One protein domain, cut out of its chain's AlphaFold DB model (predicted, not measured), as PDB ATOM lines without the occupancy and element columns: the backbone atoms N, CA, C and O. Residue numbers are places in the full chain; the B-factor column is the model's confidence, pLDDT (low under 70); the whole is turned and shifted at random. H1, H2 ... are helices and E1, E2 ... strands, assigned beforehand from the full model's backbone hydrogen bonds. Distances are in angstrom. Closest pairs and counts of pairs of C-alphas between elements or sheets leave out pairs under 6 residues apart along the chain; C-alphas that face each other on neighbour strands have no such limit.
ATOM      1  N   ALA A  41      57.492   7.324  -1.018       95.69
ATOM      2  CA  ALA A  41      58.753   7.351  -0.280       95.69
ATOM      3  C   ALA A  41      58.891   8.662   0.511       95.69
ATOM      4  O   ALA A  41      58.968   9.736  -0.082       95.69
ATOM      5  N   LEU A  42      58.950   8.569   1.843       96.00
ATOM      6  CA  LEU A  42      58.993   9.698   2.779       96.00
ATOM      7  C   LEU A  42      60.124   9.526   3.810       96.00
ATOM      8  O   LEU A  42      59.895   9.289   4.998       96.00
ATOM      9  N   GLN A  43      61.370   9.643   3.356       93.50
ATOM     10  CA  GLN A  43      62.553   9.372   4.182       93.50
ATOM     11  C   GLN A  43      62.843  10.486   5.192       93.50
ATOM     12  O   GLN A  43      63.234  10.217   6.329       93.50
ATOM     13  N   THR A  44      62.654  11.745   4.799       96.50
ATOM     14  CA  THR A  44      63.016  12.899   5.632       96.50
ATOM     15  C   THR A  44      61.798  13.573   6.251       96.50
ATOM     16  O   THR A  44      60.685  13.491   5.735       96.50
ATOM     17  N   ASP A  45      62.014  14.281   7.363       97.12
ATOM     18  CA  ASP A  45      60.965  15.084   8.006       97.12
ATOM     19  C   ASP A  45      60.388  16.139   7.052       97.12
ATOM     20  O   ASP A  45      59.172  16.291   6.968       97.12
ATOM     21  N   ALA A  46      61.243  16.784   6.254       96.81
ATOM     22  CA  ALA A  46      60.816  17.735   5.230       96.81
ATOM     23  C   ALA A  46      59.879  17.085   4.199       96.81
ATOM     24  O   ALA A  46      58.793  17.598   3.957       96.81
ATOM     25  N   GLN A  47      60.236  15.906   3.669       97.00
ATOM     26  CA  GLN A  47      59.383  15.179   2.718       97.00
ATOM     27  C   GLN A  47      58.017  14.830   3.315       97.00
ATOM     28  O   GLN A  47      57.000  14.967   2.640       97.00
ATOM     29  N   ARG A  48      57.981  14.394   4.580       97.38
ATOM     30  CA  ARG A  48      56.726  14.080   5.279       97.38
ATOM     31  C   ARG A  48      55.843  15.311   5.438       97.38
ATOM     32  O   ARG A  48      54.647  15.236   5.171       97.38
ATOM     33  N   ARG A  49      56.425  16.441   5.842       97.31
ATOM     34  CA  ARG A  49      55.692  17.702   6.025       97.31
ATOM     35  C   ARG A  49      55.171  18.271   4.707       97.31
ATOM     36  O   ARG A  49      54.015  18.691   4.649       97.31
ATOM     37  N   ASP A  50      55.984  18.228   3.655       95.94
ATOM     38  CA  ASP A  50      55.586  18.651   2.309       95.94
ATOM     39  C   ASP A  50      54.440  17.783   1.781       95.94
ATOM     40  O   ASP A  50      53.458  18.299   1.247       95.94
ATOM     41  N   TRP A  51      54.522  16.465   1.987       95.62
ATOM     42  CA  TRP A  51      53.475  15.527   1.589       95.62
ATOM     43  C   TRP A  51      52.161  15.752   2.350       95.62
ATOM     44  O   TRP A  51      51.104  15.829   1.726       95.62
ATOM     45  N   LEU A  52      52.211  15.949   3.674       95.88
ATOM     46  CA  LEU A  52      51.027  16.295   4.475       95.88
ATOM     47  C   LEU A  52      50.369  17.592   3.983       95.88
ATOM     48  O   LEU A  52      49.150  17.641   3.803       95.88
ATOM     49  N   THR A  53      51.185  18.609   3.696       94.44
ATOM     50  CA  THR A  53      50.714  19.899   3.173       94.44
ATOM     51  C   THR A  53      50.056  19.731   1.804       94.44
ATOM     52  O   THR A  53      48.985  20.289   1.568       94.44
ATOM     53  N   ALA A  54      50.644  18.918   0.920       92.69
ATOM     54  CA  ALA A  54      50.065  18.590  -0.382       92.69
ATOM     55  C   ALA A  54      48.717  17.860  -0.260       92.69
ATOM     56  O   ALA A  54      47.842  18.057  -1.101       92.69
ATOM     57  N   CYS A  55      48.519  17.085   0.810       91.81
ATOM     58  CA  CYS A  55      47.238  16.456   1.134       91.81
ATOM     59  C   CYS A  55      46.260  17.378   1.887       91.81
ATOM     60  O   CYS A  55      45.186  16.934   2.284       91.81
ATOM     61  N   GLY A  56      46.585  18.666   2.053       92.19
ATOM     62  CA  GLY A  56      45.698  19.675   2.641       92.19
ATOM     63  C   GLY A  56      45.810  19.830   4.161       92.19
ATOM     64  O   GLY A  56      44.997  20.540   4.761       92.19
ATOM     65  N   TYR A  57      46.816  19.213   4.784       93.44
ATOM     66  CA  TYR A  57      47.043  19.249   6.228       93.44
ATOM     67  C   TYR A  57      48.355  19.961   6.535       93.44
ATOM     68  O   TYR A  57      49.424  19.443   6.238       93.44
ATOM     69  N   SER A  58      48.286  21.145   7.143       94.19
ATOM     70  CA  SER A  58      49.475  21.945   7.461       94.19
ATOM     71  C   SER A  58      50.075  21.496   8.797       94.19
ATOM     72  O   SER A  58      49.439  21.710   9.834       94.19
ATOM     73  N   PRO A  59      51.265  20.870   8.831       95.62
ATOM     74  CA  PRO A  59      51.888  20.452  10.081       95.62
ATOM     75  C   PRO A  59      52.376  21.657  10.882       95.62
ATOM     76  O   PRO A  59      52.932  22.599  10.325       95.62
ATOM     77  N   THR A  60      52.215  21.614  12.200       94.75
ATOM     78  CA  THR A  60      52.782  22.639  13.093       94.75
ATOM     79  C   THR A  60      54.310  22.536  13.168       94.75
ATOM     80  O   THR A  60      54.875  21.472  12.924       94.75
ATOM     81  N   GLU A  61      54.989  23.600  13.601       93.44
ATOM     82  CA  GLU A  61      56.450  23.621  13.823       93.44
ATOM     83  C   GLU A  61      56.930  22.683  14.950       93.44
ATOM     84  O   GLU A  61      58.130  22.486  15.139       93.44
ATOM     85  N   ALA A  62      56.012  22.093  15.724       93.88
ATOM     86  CA  ALA A  62      56.372  21.131  16.754       93.88
ATOM     87  C   ALA A  62      57.061  19.899  16.142       93.88
ATOM     88  O   ALA A  62      56.732  19.444  15.039       93.88
ATOM     89  N   ALA A  63      58.022  19.341  16.881       95.88
ATOM     90  CA  ALA A  63      58.630  18.069  16.518       95.88
ATOM     91  C   ALA A  63      57.565  16.953  16.550       95.88
ATOM     92  O   ALA A  63      56.738  16.944  17.469       95.88
ATOM     93  N   PRO A  64      57.569  16.021  15.580       97.50
ATOM     94  CA  PRO A  64      56.655  14.891  15.608       97.50
ATOM     95  C   PRO A  64      56.980  13.946  16.764       97.50
ATOM     96  O   PRO A  64      58.117  13.867  17.236       97.50
ATOM     97  N   GLN A  65      55.976  13.189  17.191       97.94
ATOM     98  CA  GLN A  65      56.174  12.060  18.094       97.94
ATOM     99  C   GLN A  65      56.609  10.843  17.279       97.94
ATOM    100  O   GLN A  65      56.075  10.615  16.196       97.94
ATOM    101  N   LEU A  66      57.572  10.080  17.795       97.56
ATOM    102  CA  LEU A  66      58.152   8.917  17.125       97.56
ATOM    103  C   LEU A  66      58.003   7.682  18.013       97.56
ATOM    104  O   LEU A  66      58.314   7.736  19.206       97.56
ATOM    105  N   ALA A  67      57.574   6.569  17.429       97.62
ATOM    106  CA  ALA A  67      57.528   5.274  18.090       97.62
ATOM    107  C   ALA A  67      57.964   4.163  17.129       97.62
ATOM    108  O   ALA A  67      57.451   4.047  16.020       97.62
ATOM    109  N   ALA A  68      58.898   3.318  17.567       96.81
ATOM    110  CA  ALA A  68      59.264   2.114  16.828       96.81
ATOM    111  C   ALA A  68      58.179   1.044  17.010       96.81
ATOM    112  O   ALA A  68      57.768   0.753  18.136       96.81
ATOM    113  N   VAL A  69      57.731   0.448  15.907       95.38
ATOM    114  CA  VAL A  69      56.633  -0.520  15.879       95.38
ATOM    115  C   VAL A  69      57.003  -1.699  14.983       95.38
ATOM    116  O   VAL A  69      57.568  -1.535  13.904       95.38
ATOM    117  N   LEU A  70      56.649  -2.906  15.422       95.50
ATOM    118  CA  LEU A  70      56.630  -4.083  14.560       95.50
ATOM    119  C   LEU A  70      55.246  -4.179  13.924       95.50
ATOM    120  O   LEU A  70      54.260  -4.302  14.653       95.50
ATOM    121  N   VAL A  71      55.162  -4.126  12.596       93.81
ATOM    122  CA  VAL A  71      53.872  -4.128  11.893       93.81
ATOM    123  C   VAL A  71      53.154  -5.464  12.133       93.81
ATOM    124  O   VAL A  71      53.667  -6.510  11.724       93.81
ATOM    125  N   PRO A  72      51.974  -5.477  12.778       91.56
ATOM    126  CA  PRO A  72      51.216  -6.707  12.958       91.56
ATOM    127  C   PRO A  72      50.708  -7.256  11.619       91.56
ATOM    128  O   PRO A  72      50.556  -6.531  10.638       91.56
ATOM    129  N   ALA A  73      50.409  -8.553  11.576       90.81
ATOM    130  CA  ALA A  73      49.728  -9.130  10.423       90.81
ATOM    131  C   ALA A  73      48.281  -8.624  10.349       90.81
ATOM    132  O   ALA A  73      47.587  -8.564  11.366       90.81
ATOM    133  N   CYS A  74      47.820  -8.297   9.143       89.69
ATOM    134  CA  CYS A  74      46.420  -7.962   8.922       89.69
ATOM    135  C   CYS A  74      45.536  -9.189   9.166       89.69
ATOM    136  O   CYS A  74      45.787 -10.272   8.639       89.69
ATOM    137  N   THR A  75      44.497  -9.005   9.977       84.81
ATOM    138  CA  THR A  75      43.488 -10.022  10.289       84.81
ATOM    139  C   THR A  75      42.101  -9.464  10.019       84.81
ATOM    140  O   THR A  75      41.877  -8.280  10.240       84.81
ATOM    141  N   ASP A  76      41.132 -10.306   9.666       74.50
ATOM    142  CA  ASP A  76      39.758  -9.868   9.346       74.50
ATOM    143  C   ASP A  76      38.939  -9.375  10.561       74.50
ATOM    144  O   ASP A  76      37.741  -9.122  10.459       74.50
ATOM    145  N   SER A  77      39.544  -9.280  11.748       77.44
ATOM    146  CA  SER A  77      38.855  -8.895  12.982       77.44
ATOM    147  C   SER A  77      39.708  -7.990  13.870       77.44
ATOM    148  O   SER A  77      40.936  -7.974  13.779       77.44
ATOM    149  N   GLY A  78      39.034  -7.232  14.740       83.75
ATOM    150  CA  GLY A  78      39.659  -6.316  15.695       83.75
ATOM    151  C   GLY A  78      40.053  -4.958  15.105       83.75
ATOM    152  O   GLY A  78      39.919  -4.702  13.909       83.75
ATOM    153  N   THR A  79      40.553  -4.076  15.972       84.31
ATOM    154  CA  THR A  79      40.902  -2.687  15.627       84.31
ATOM    155  C   THR A  79      41.987  -2.608  14.556       84.31
ATOM    156  O   THR A  79      41.878  -1.823  13.619       84.31
ATOM    157  N   PHE A  80      43.007  -3.468  14.641       87.19
ATOM    158  CA  PHE A  80      44.070  -3.497  13.637       87.19
ATOM    159  C   PHE A  80      43.584  -4.033  12.279       87.19
ATOM    160  O   PHE A  80      44.023  -3.557  11.238       87.19
ATOM    161  N   GLY A  81      42.616  -4.957  12.275       90.44
ATOM    162  CA  GLY A  81      41.958  -5.408  11.048       90.44
ATOM    163  C   GLY A  81      41.231  -4.277  10.323       90.44
ATOM    164  O   GLY A  81      41.434  -4.078   9.128       90.44
ATOM    165  N   ALA A  82      40.467  -3.468  11.064       90.06
ATOM    166  CA  ALA A  82      39.810  -2.282  10.513       90.06
ATOM    167  C   ALA A  82      40.823  -1.257   9.969       90.06
ATOM    168  O   ALA A  82      40.614  -0.694   8.891       90.06
ATOM    169  N   TYR A  83      41.947  -1.061  10.667       91.94
ATOM    170  CA  TYR A  83      43.048  -0.230  10.179       91.94
ATOM    171  C   TYR A  83      43.622  -0.766   8.859       91.94
ATOM    172  O   TYR A  83      43.781   0.004   7.915       91.94
ATOM    173  N   CYS A  84      43.847  -2.079   8.738       93.50
ATOM    174  CA  CYS A  84      44.280  -2.698   7.484       93.50
ATOM    175  C   CYS A  84      43.300  -2.467   6.332       93.50
ATOM    176  O   CYS A  84      43.729  -2.055   5.256       93.50
ATOM    177  N   THR A  85      41.997  -2.660   6.557       92.25
ATOM    178  CA  THR A  85      40.971  -2.383   5.537       92.25
ATOM    179  C   THR A  85      41.007  -0.920   5.088       92.25
ATOM    180  O   THR A  85      40.908  -0.631   3.895       92.25
ATOM    181  N   MET A  86      41.205   0.014   6.022       93.12
ATOM    182  CA  MET A  86      41.351   1.435   5.699       93.12
ATOM    183  C   MET A  86      42.618   1.714   4.875       93.12
ATOM    184  O   MET A  86      42.566   2.504   3.933       93.12
ATOM    185  N   GLN A  87      43.753   1.079   5.185       94.81
ATOM    186  CA  GLN A  87      44.982   1.250   4.399       94.81
ATOM    187  C   GLN A  87      44.867   0.644   2.995       94.81
ATOM    188  O   GLN A  87      45.334   1.244   2.028       94.81
ATOM    189  N   GLU A  88      44.191  -0.495   2.851       92.75
ATOM    190  CA  GLU A  88      43.918  -1.099   1.543       92.75
ATOM    191  C   GLU A  88      43.032  -0.192   0.675       92.75
ATOM    192  O   GLU A  88      43.326   0.006  -0.505       92.75
ATOM    193  N   ALA A  89      42.007   0.438   1.262       92.00
ATOM    194  CA  ALA A  89      41.172   1.423   0.571       92.00
ATOM    195  C   ALA A  89      41.979   2.647   0.096       92.00
ATOM    196  O   ALA A  89      41.725   3.173  -0.987       92.00
ATOM    197  N   GLN A  90      42.998   3.044   0.866       92.88
ATOM    198  CA  GLN A  90      43.980   4.072   0.501       92.88
ATOM    199  C   GLN A  90      45.062   3.568  -0.475       92.88
ATOM    200  O   GLN A  90      45.907   4.342  -0.920       92.88
ATOM    201  N   ARG A  91      45.041   2.278  -0.837       93.69
ATOM    202  CA  ARG A  91      46.052   1.595  -1.659       93.69
ATOM    203  C   ARG A  91      47.467   1.695  -1.088       93.69
ATOM    204  O   ARG A  91      48.427   1.788  -1.852       93.69
ATOM    205  N   LEU A  92      47.610   1.618   0.232       94.81
ATOM    206  CA  LEU A  92      48.908   1.514   0.894       94.81
ATOM    207  C   LEU A  92      49.287   0.050   1.185       94.81
ATOM    208  O   LEU A  92      48.413  -0.750   1.533       94.81
ATOM    209  N   PRO A  93      50.577  -0.320   1.079       94.69
ATOM    210  CA  PRO A  93      51.037  -1.707   1.173       94.69
ATOM    211  C   PRO A  93      51.193  -2.205   2.627       94.69
ATOM    212  O   PRO A  93      52.192  -2.842   2.970       94.69
ATOM    213  N   LEU A  94      50.230  -1.927   3.518       95.06
ATOM    214  CA  LEU A  94      50.324  -2.344   4.927       95.06
ATOM    215  C   LEU A  94      50.359  -3.869   5.076       95.06
ATOM    216  O   LEU A  94      51.186  -4.392   5.819       95.06
ATOM    217  N   ALA A  95      49.486  -4.581   4.360       92.19
ATOM    218  CA  ALA A  95      49.395  -6.041   4.436       92.19
ATOM    219  C   ALA A  95      50.716  -6.721   4.030       92.19
ATOM    220  O   ALA A  95      51.158  -7.662   4.689       92.19
ATOM    221  N   ASP A  96      51.402  -6.162   3.029       91.81
ATOM    222  CA  ASP A  96      52.719  -6.611   2.554       91.81
ATOM    223  C   ASP A  96      53.869  -6.238   3.512       91.81
ATOM    224  O   ASP A  96      55.032  -6.559   3.263       91.81
ATOM    225  N   SER A  97      53.564  -5.527   4.600       93.31
ATOM    226  CA  SER A  97      54.527  -5.060   5.602       93.31
ATOM    227  C   SER A  97      54.515  -5.883   6.888       93.31
ATOM    228  O   SER A  97      55.257  -5.549   7.805       93.31
ATOM    229  N   ALA A  98      53.691  -6.928   6.992       93.50
ATOM    230  CA  ALA A  98      53.561  -7.716   8.215       93.50
ATOM    231  C   ALA A  98      54.918  -8.266   8.703       93.50
ATOM    232  O   ALA A  98      55.657  -8.908   7.957       93.50
ATOM    233  N   GLY A  99      55.235  -8.024   9.975       92.62
ATOM    234  CA  GLY A  99      56.494  -8.414  10.611       92.62
ATOM    235  C   GLY A  99      57.692  -7.518  10.277       92.62
ATOM    236  O   GLY A  99      58.784  -7.792  10.769       92.62
ATOM    237  N   ALA A 100      57.521  -6.467   9.470       94.50
ATOM    238  CA  ALA A 100      58.569  -5.481   9.235       94.50
ATOM    239  C   ALA A 100      58.680  -4.496  10.408       94.50
ATOM    240  O   ALA A 100      57.686  -4.169  11.063       94.50
ATOM    241  N   GLU A 101      59.889  -3.988  10.638       95.69
ATOM    242  CA  GLU A 101      60.102  -2.833  11.508       95.69
ATOM    243  C   GLU A 101      59.678  -1.549  10.787       95.69
ATOM    244  O   GLU A 101      60.009  -1.317   9.617       95.69
ATOM    245  N   ALA A 102      58.935  -0.715  11.504       97.06
ATOM    246  CA  ALA A 102      58.463   0.574  11.041       97.06
ATOM    247  C   ALA A 102      58.561   1.616  12.159       97.06
ATOM    248  O   ALA A 102      58.654   1.296  13.345       97.06
ATOM    249  N   GLU A 103      58.521   2.878  11.764       98.00
ATOM    250  CA  GLU A 103      58.377   4.016  12.656       98.00
ATOM    251  C   GLU A 103      56.974   4.598  12.478       98.00
ATOM    252  O   GLU A 103      56.554   4.937  11.369       98.00
ATOM    253  N   GLN A 104      56.240   4.680  13.581       97.75
ATOM    254  CA  GLN A 104      55.011   5.445  13.692       97.75
ATOM    255  C   GLN A 104      55.390   6.886  14.033       97.75
ATOM    256  O   GLN A 104      56.053   7.147  15.039       97.75
ATOM    257  N   ILE A 105      54.982   7.813  13.174       98.44
ATOM    258  CA  ILE A 105      55.309   9.232  13.251       98.44
ATOM    259  C   ILE A 105      54.007  10.014  13.332       98.44
ATOM    260  O   ILE A 105      53.209   9.988  12.394       98.44
ATOM    261  N   THR A 106      53.805  10.743  14.424       98.06
ATOM    262  CA  THR A 106      52.586  11.525  14.650       98.06
ATOM    263  C   THR A 106      52.885  13.019  14.601       98.06
ATOM    264  O   THR A 106      53.674  13.537  15.394       98.06
ATOM    265  N   TYR A 107      52.227  13.721  13.680       97.81
ATOM    266  CA  TYR A 107      52.270  15.172  13.535       97.81
ATOM    267  C   TYR A 107      50.984  15.805  14.058       97.81
ATOM    268  O   TYR A 107      49.886  15.346  13.751       97.81
ATOM    269  N   THR A 108      51.113  16.929  14.756       97.00
ATOM    270  CA  THR A 108      49.989  17.852  14.937       97.00
ATOM    271  C   THR A 108      49.811  18.659  13.659       97.00
ATOM    272  O   THR A 108      50.754  19.327  13.220       97.00
ATOM    273  N   VAL A 109      48.616  18.610  13.071       95.62
ATOM    274  CA  VAL A 109      48.285  19.285  11.811       95.62
ATOM    275  C   VAL A 109      47.049  20.167  11.960       95.62
ATOM    276  O   VAL A 109      46.158  19.892  12.763       95.62
ATOM    277  N   GLN A 110      46.976  21.224  11.159       92.75
ATOM    278  CA  GLN A 110      45.763  22.011  10.955       92.75
ATOM    279  C   GLN A 110      45.115  21.591   9.642       92.75
ATOM    280  O   GLN A 110      45.786  21.485   8.611       92.75
ATOM    281  N   ASN A 111      43.807  21.345   9.677       85.06
ATOM    282  CA  ASN A 111      43.058  21.106   8.454       85.06
ATOM    283  C   ASN A 111      42.887  22.443   7.716       85.06
ATOM    284  O   ASN A 111      42.319  23.390   8.245       85.06
ATOM    285  N   SER A 112      43.362  22.535   6.475       76.19
ATOM    286  CA  SER A 112      43.238  23.772   5.689       76.19
ATOM    287  C   SER A 112      41.785  24.196   5.421       76.19
ATOM    288  O   SER A 112      41.530  25.362   5.130       76.19
ATOM    289  N   SER A 113      40.827  23.268   5.528       77.06
ATOM    290  CA  SER A 113      39.394  23.516   5.308       77.06
ATOM    291  C   SER A 113      38.600  23.835   6.580       77.06
ATOM    292  O   SER A 113      37.486  24.356   6.500       77.06
ATOM    293  N   SER A 114      39.156  23.542   7.754       71.12
ATOM    294  CA  SER A 114      38.531  23.794   9.048       71.12
ATOM    295  C   SER A 114      39.626  24.070  10.065       71.12
ATOM    296  O   SER A 114      40.498  23.236  10.243       71.12
ATOM    297  N   GLU A 115      39.557  25.183  10.796       72.38
ATOM    298  CA  GLU A 115      40.522  25.597  11.847       72.38
ATOM    299  C   GLU A 115      40.683  24.582  13.019       72.38
ATOM    300  O   GLU A 115      41.235  24.881  14.076       72.38
ATOM    301  N   SER A 116      40.176  23.358  12.865       82.75
ATOM    302  CA  SER A 116      40.394  22.203  13.723       82.75
ATOM    303  C   SER A 116      41.846  21.724  13.681       82.75
ATOM    304  O   SER A 116      42.426  21.512  12.611       82.75
ATOM    305  N   THR A 117      42.387  21.458  14.866       91.06
ATOM    306  CA  THR A 117      43.658  20.753  15.051       91.06
ATOM    307  C   THR A 117      43.409  19.247  15.082       91.06
ATOM    308  O   THR A 117      42.546  18.787  15.825       91.06
ATOM    309  N   LEU A 118      44.171  18.489  14.296       94.81
ATOM    310  CA  LEU A 118      44.105  17.029  14.202       94.81
ATOM    311  C   LEU A 118      45.490  16.420  14.440       94.81
ATOM    312  O   LEU A 118      46.510  17.116  14.401       94.81
ATOM    313  N   LEU A 119      45.525  15.107  14.644       96.31
ATOM    314  CA  LEU A 119      46.752  14.322  14.614       96.31
ATOM    315  C   LEU A 119      46.809  13.522  13.314       96.31
ATOM    316  O   LEU A 119      45.877  12.789  12.996       96.31
ATOM    317  N   ALA A 120      47.901  13.683  12.569       96.81
ATOM    318  CA  ALA A 120      48.231  12.879  11.402       96.81
ATOM    319  C   ALA A 120      49.271  11.837  11.797       96.81
ATOM    320  O   ALA A 120      50.360  12.187  12.248       96.81
ATOM    321  N   GLU A 121      48.946  10.567  11.612       97.19
ATOM    322  CA  GLU A 121      49.843   9.461  11.895       97.19
ATOM    323  C   GLU A 121      50.291   8.793  10.602       97.19
ATOM    324  O   GLU A 121      49.469   8.402   9.772       97.19
ATOM    325  N   LEU A 122      51.606   8.653  10.457       97.88
ATOM    326  CA  LEU A 122      52.267   7.980   9.349       97.88
ATOM    327  C   LEU A 122      53.001   6.758   9.888       97.88
ATOM    328  O   LEU A 122      53.748   6.865  10.856       97.88
ATOM    329  N   LEU A 123      52.833   5.615   9.237       97.75
ATOM    330  CA  LEU A 123      53.598   4.407   9.504       97.75
ATOM    331  C   LEU A 123      54.561   4.185   8.341       97.75
ATOM    332  O   LEU A 123      54.133   3.939   7.209       97.75
ATOM    333  N   ILE A 124      55.857   4.309   8.615       97.94
ATOM    334  CA  ILE A 124      56.909   4.308   7.597       97.94
ATOM    335  C   ILE A 124      57.896   3.189   7.889       97.94
ATOM    336  O   ILE A 124      58.450   3.096   8.981       97.94
ATOM    337  N   ARG A 125      58.125   2.323   6.907       96.38
ATOM    338  CA  ARG A 125      59.104   1.238   7.021       96.38
ATOM    339  C   ARG A 125      60.532   1.794   7.008       96.38
ATOM    340  O   ARG A 125      60.776   2.879   6.491       96.38
ATOM    341  N   SER A 126      61.501   1.020   7.490       91.69
ATOM    342  CA  SER A 126      62.929   1.378   7.494       91.69
ATOM    343  C   SER A 126      63.515   1.808   6.135       91.69
ATOM    344  O   SER A 126      64.530   2.496   6.100       91.69
ATOM    345  N   ASP A 127      62.915   1.398   5.012       92.75
ATOM    346  CA  ASP A 127      63.321   1.809   3.656       92.75
ATOM    347  C   ASP A 127      62.724   3.163   3.208       92.75
ATOM    348  O   ASP A 127      63.032   3.660   2.121       92.75
ATOM    349  N   GLY A 128      61.905   3.788   4.059       94.62
ATOM    350  CA  GLY A 128      61.226   5.054   3.805       94.62
ATOM    351  C   GLY A 128      59.860   4.916   3.136       94.62
ATOM    352  O   GLY A 128      59.257   5.938   2.813       94.62
ATOM    353  N   THR A 129      59.362   3.700   2.908       96.25
ATOM    354  CA  THR A 129      58.046   3.484   2.293       96.25
ATOM    355  C   THR A 129      56.933   3.792   3.288       96.25
ATOM    356  O   THR A 129      56.909   3.233   4.387       96.25
ATOM    357  N   LEU A 130      55.980   4.642   2.898       97.38
ATOM    358  CA  LEU A 130      54.731   4.839   3.628       97.38
ATOM    359  C   LEU A 130      53.853   3.597   3.458       97.38
ATOM    360  O   LEU A 130      53.456   3.256   2.345       97.38
ATOM    361  N   VAL A 131      53.551   2.926   4.565       96.62
ATOM    362  CA  VAL A 131      52.758   1.686   4.568       96.62
ATOM    363  C   VAL A 131      51.406   1.868   5.245       96.62
ATOM    364  O   VAL A 131      50.503   1.075   5.009       96.62
ATOM    365  N   GLY A 132      51.234   2.928   6.036       96.44
ATOM    366  CA  GLY A 132      49.954   3.302   6.622       96.44
ATOM    367  C   GLY A 132      49.877   4.798   6.902       96.44
ATOM    368  O   GLY A 132      50.882   5.423   7.231       96.44
ATOM    369  N   ALA A 133      48.689   5.377   6.760       97.00
ATOM    370  CA  ALA A 133      48.421   6.771   7.082       97.00
ATOM    371  C   ALA A 133      46.996   6.942   7.617       97.00
ATOM    372  O   ALA A 133      46.062   6.277   7.149       97.00
ATOM    373  N   MET A 134      46.823   7.822   8.600       95.62
ATOM    374  CA  MET A 134      45.507   8.176   9.131       95.62
ATOM    375  C   MET A 134      45.491   9.534   9.823       95.62
ATOM    376  O   MET A 134      46.528  10.078  10.195       95.62
ATOM    377  N   LEU A 135      44.282  10.046  10.023       94.56
ATOM    378  CA  LEU A 135      43.981  11.235  10.802       94.56
ATOM    379  C   LEU A 135      42.985  10.899  11.900       94.56
ATOM    380  O   LEU A 135      42.097  10.070  11.701       94.56
ATOM    381  N   TYR A 136      43.088  11.591  13.025       93.31
ATOM    382  CA  TYR A 136      42.072  11.541  14.068       93.31
ATOM    383  C   TYR A 136      42.050  12.834  14.884       93.31
ATOM    384  O   TYR A 136      43.041  13.566  14.978       93.31
ATOM    385  N   ASP A 137      40.889  13.118  15.470       93.19
ATOM    386  CA  ASP A 137      40.753  14.147  16.495       93.19
ATOM    387  C   ASP A 137      41.285  13.569  17.818       93.19
ATOM    388  O   ASP A 137      40.813  12.511  18.245       93.19
ATOM    389  N   PRO A 138      42.242  14.219  18.506       90.56
ATOM    390  CA  PRO A 138      42.712  13.751  19.810       90.56
ATOM    391  C   PRO A 138      41.600  13.662  20.872       90.56
ATOM    392  O   PRO A 138      41.743  12.912  21.835       90.56
ATOM    393  N   ALA A 139      40.491  14.394  20.715       90.69
ATOM    394  CA  ALA A 139      39.312  14.271  21.570       90.69
ATOM    395  C   ALA A 139      38.449  13.035  21.245       90.69
ATOM    396  O   ALA A 139      37.629  12.635  22.072       90.69
ATOM    397  N   GLN A 140      38.613  12.434  20.062       90.44
ATOM    398  CA  GLN A 140      37.879  11.252  19.590       90.44
ATOM    399  C   GLN A 140      38.828  10.267  18.873       90.44
ATOM    400  O   GLN A 140      38.670  10.016  17.678       90.44
ATOM    401  N   PRO A 141      39.813   9.684  19.584       85.38
ATOM    402  CA  PRO A 141      40.899   8.910  18.970       85.38
ATOM    403  C   PRO A 141      40.444   7.621  18.272       85.38
ATOM    404  O   PRO A 141      41.157   7.104  17.418       85.38
ATOM    405  N   ASP A 142      39.251   7.113  18.591       86.56
ATOM    406  CA  ASP A 142      38.689   5.919  17.948       86.56
ATOM    407  C   ASP A 142      38.085   6.211  16.558       86.56
ATOM    408  O   ASP A 142      37.770   5.286  15.808       86.56
ATOM    409  N   GLN A 143      37.906   7.489  16.195       87.75
ATOM    410  CA  GLN A 143      37.375   7.899  14.894       87.75
ATOM    411  C   GLN A 143      38.507   8.184  13.911       87.75
ATOM    412  O   GLN A 143      38.919   9.322  13.686       87.75
ATOM    413  N   LEU A 144      38.998   7.104  13.313       90.31
ATOM    414  CA  LEU A 144      40.061   7.158  12.321       90.31
ATOM    415  C   LEU A 144      39.508   7.584  10.961       90.31
ATOM    416  O   LEU A 144      38.500   7.060  10.485       90.31
ATOM    417  N   THR A 145      40.205   8.515  10.322       91.62
ATOM    418  CA  THR A 145      39.891   9.016   8.985       91.62
ATOM    419  C   THR A 145      41.063   8.717   8.047       91.62
ATOM    420  O   THR A 145      42.217   8.921   8.440       91.62
ATOM    421  N   PRO A 146      40.822   8.233   6.814       92.50
ATOM    422  CA  PRO A 146      41.886   8.071   5.826       92.50
ATOM    423  C   PRO A 146      42.500   9.430   5.458       92.50
ATOM    424  O   PRO A 146      41.794  10.432   5.371       92.50
ATOM    425  N   LEU A 147      43.815   9.456   5.234       89.62
ATOM    426  CA  LEU A 147      44.576  10.666   4.902       89.62
ATOM    427  C   LEU A 147      44.729  10.837   3.381       89.62
ATOM    428  O   LEU A 147      44.663  11.951   2.866       89.62
TER     429      LEU A 147
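What this domain is: This is residues 41 to 147 of the 150 residues of the protein "DUF4830 domain-containing protein" of Ruminococcus sp. CAG:403 (UniProt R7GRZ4). A strongly twisted antiparallel sheet, built round the long strands E3, E4 and E5 running side by side, has two helices packed on different parts of it: H1 by E1 and the last part of E3, and H2 across E5. Short E1 and E2 lie along different parts of E3, and E6 folds back beside E5. The printed part has 107 residues, with two named helices and six named strands in the order H1 E1 E2 H2 E3 E4 E5 E6; the class is mixed, helices and strands. The sheet is branched at E3. The whole is compact, with a radius of gyration of the C-alphas of 13.3 A and spans of 36 by 28 by 22 A.

How they stand to each other: Begin with H1, residues 45 to 54, which is on the sheet and touches E1, residues 57 to 59; their closest C-alphas, Arg 49 and Pro 59, are 6.2 A apart. Look next at E3, residues 101 to 111, whose pairing is staggered: its residues 109 to 111 pair with E1, with N 58 and O 110 at 2.9 A, and its residues 101 to 106 with E2, residues 65 to 70, with N 67 and O 104 at 2.9 A. E1 and E2 lie on one side of E3, and E4, residues 114 to 125, on the other side. E3 and E4 form a hairpin, with N 105 and O 122 at 2.8 A. E4 and E5, residues 130 to 137, form the next hairpin, with N 121 and O 134 at 2.8 A. E5 and E6, residues 140 to 145, form a third, with N 135 and O 145 at 2.8 A. E3 E4 E5 E6 is a meander, each strand the antiparallel neighbour of the one before. H2, residues 78 to 89, lies over E5 at a height over the sheet of 7.4 A and runs across the strands, at 68 degrees to E5 on the local plane; the closest C-alphas of H2 and E5, Gln 87 and Gly 132, are 5.8 A apart. H1 and H2 are apart. In both helices every O i to N i+4 pair is within hydrogen-bond range.

Where its parts are: Find C-alpha 45 at (60.965, 15.084, 8.006); from there H1 runs 14.2 A to Ala 54. E1 and E2 follow, and H2 covers 17.1 A from Gly 78 to Ala 89. E3 starts at C-alpha 101, (60.102, -2.833, 11.508), covers 29.5 A and bends by 57 degrees at residue 108. E4 covers 30.6 A and bends by 64 degrees at residue 117. E5 covers 21.2 A, and E6 ends at C-alpha 145, (39.891, 9.016, 8.985).

The domain as a whole: The two C-alphas farthest apart, those of Glu 61 and Asp 76, are 37.7 A apart. The printed part has no cut. The link from H2 to E3, with 11 residues, is long. The mean pLDDT of the printed part is 92.7, and no printed residue is under 70.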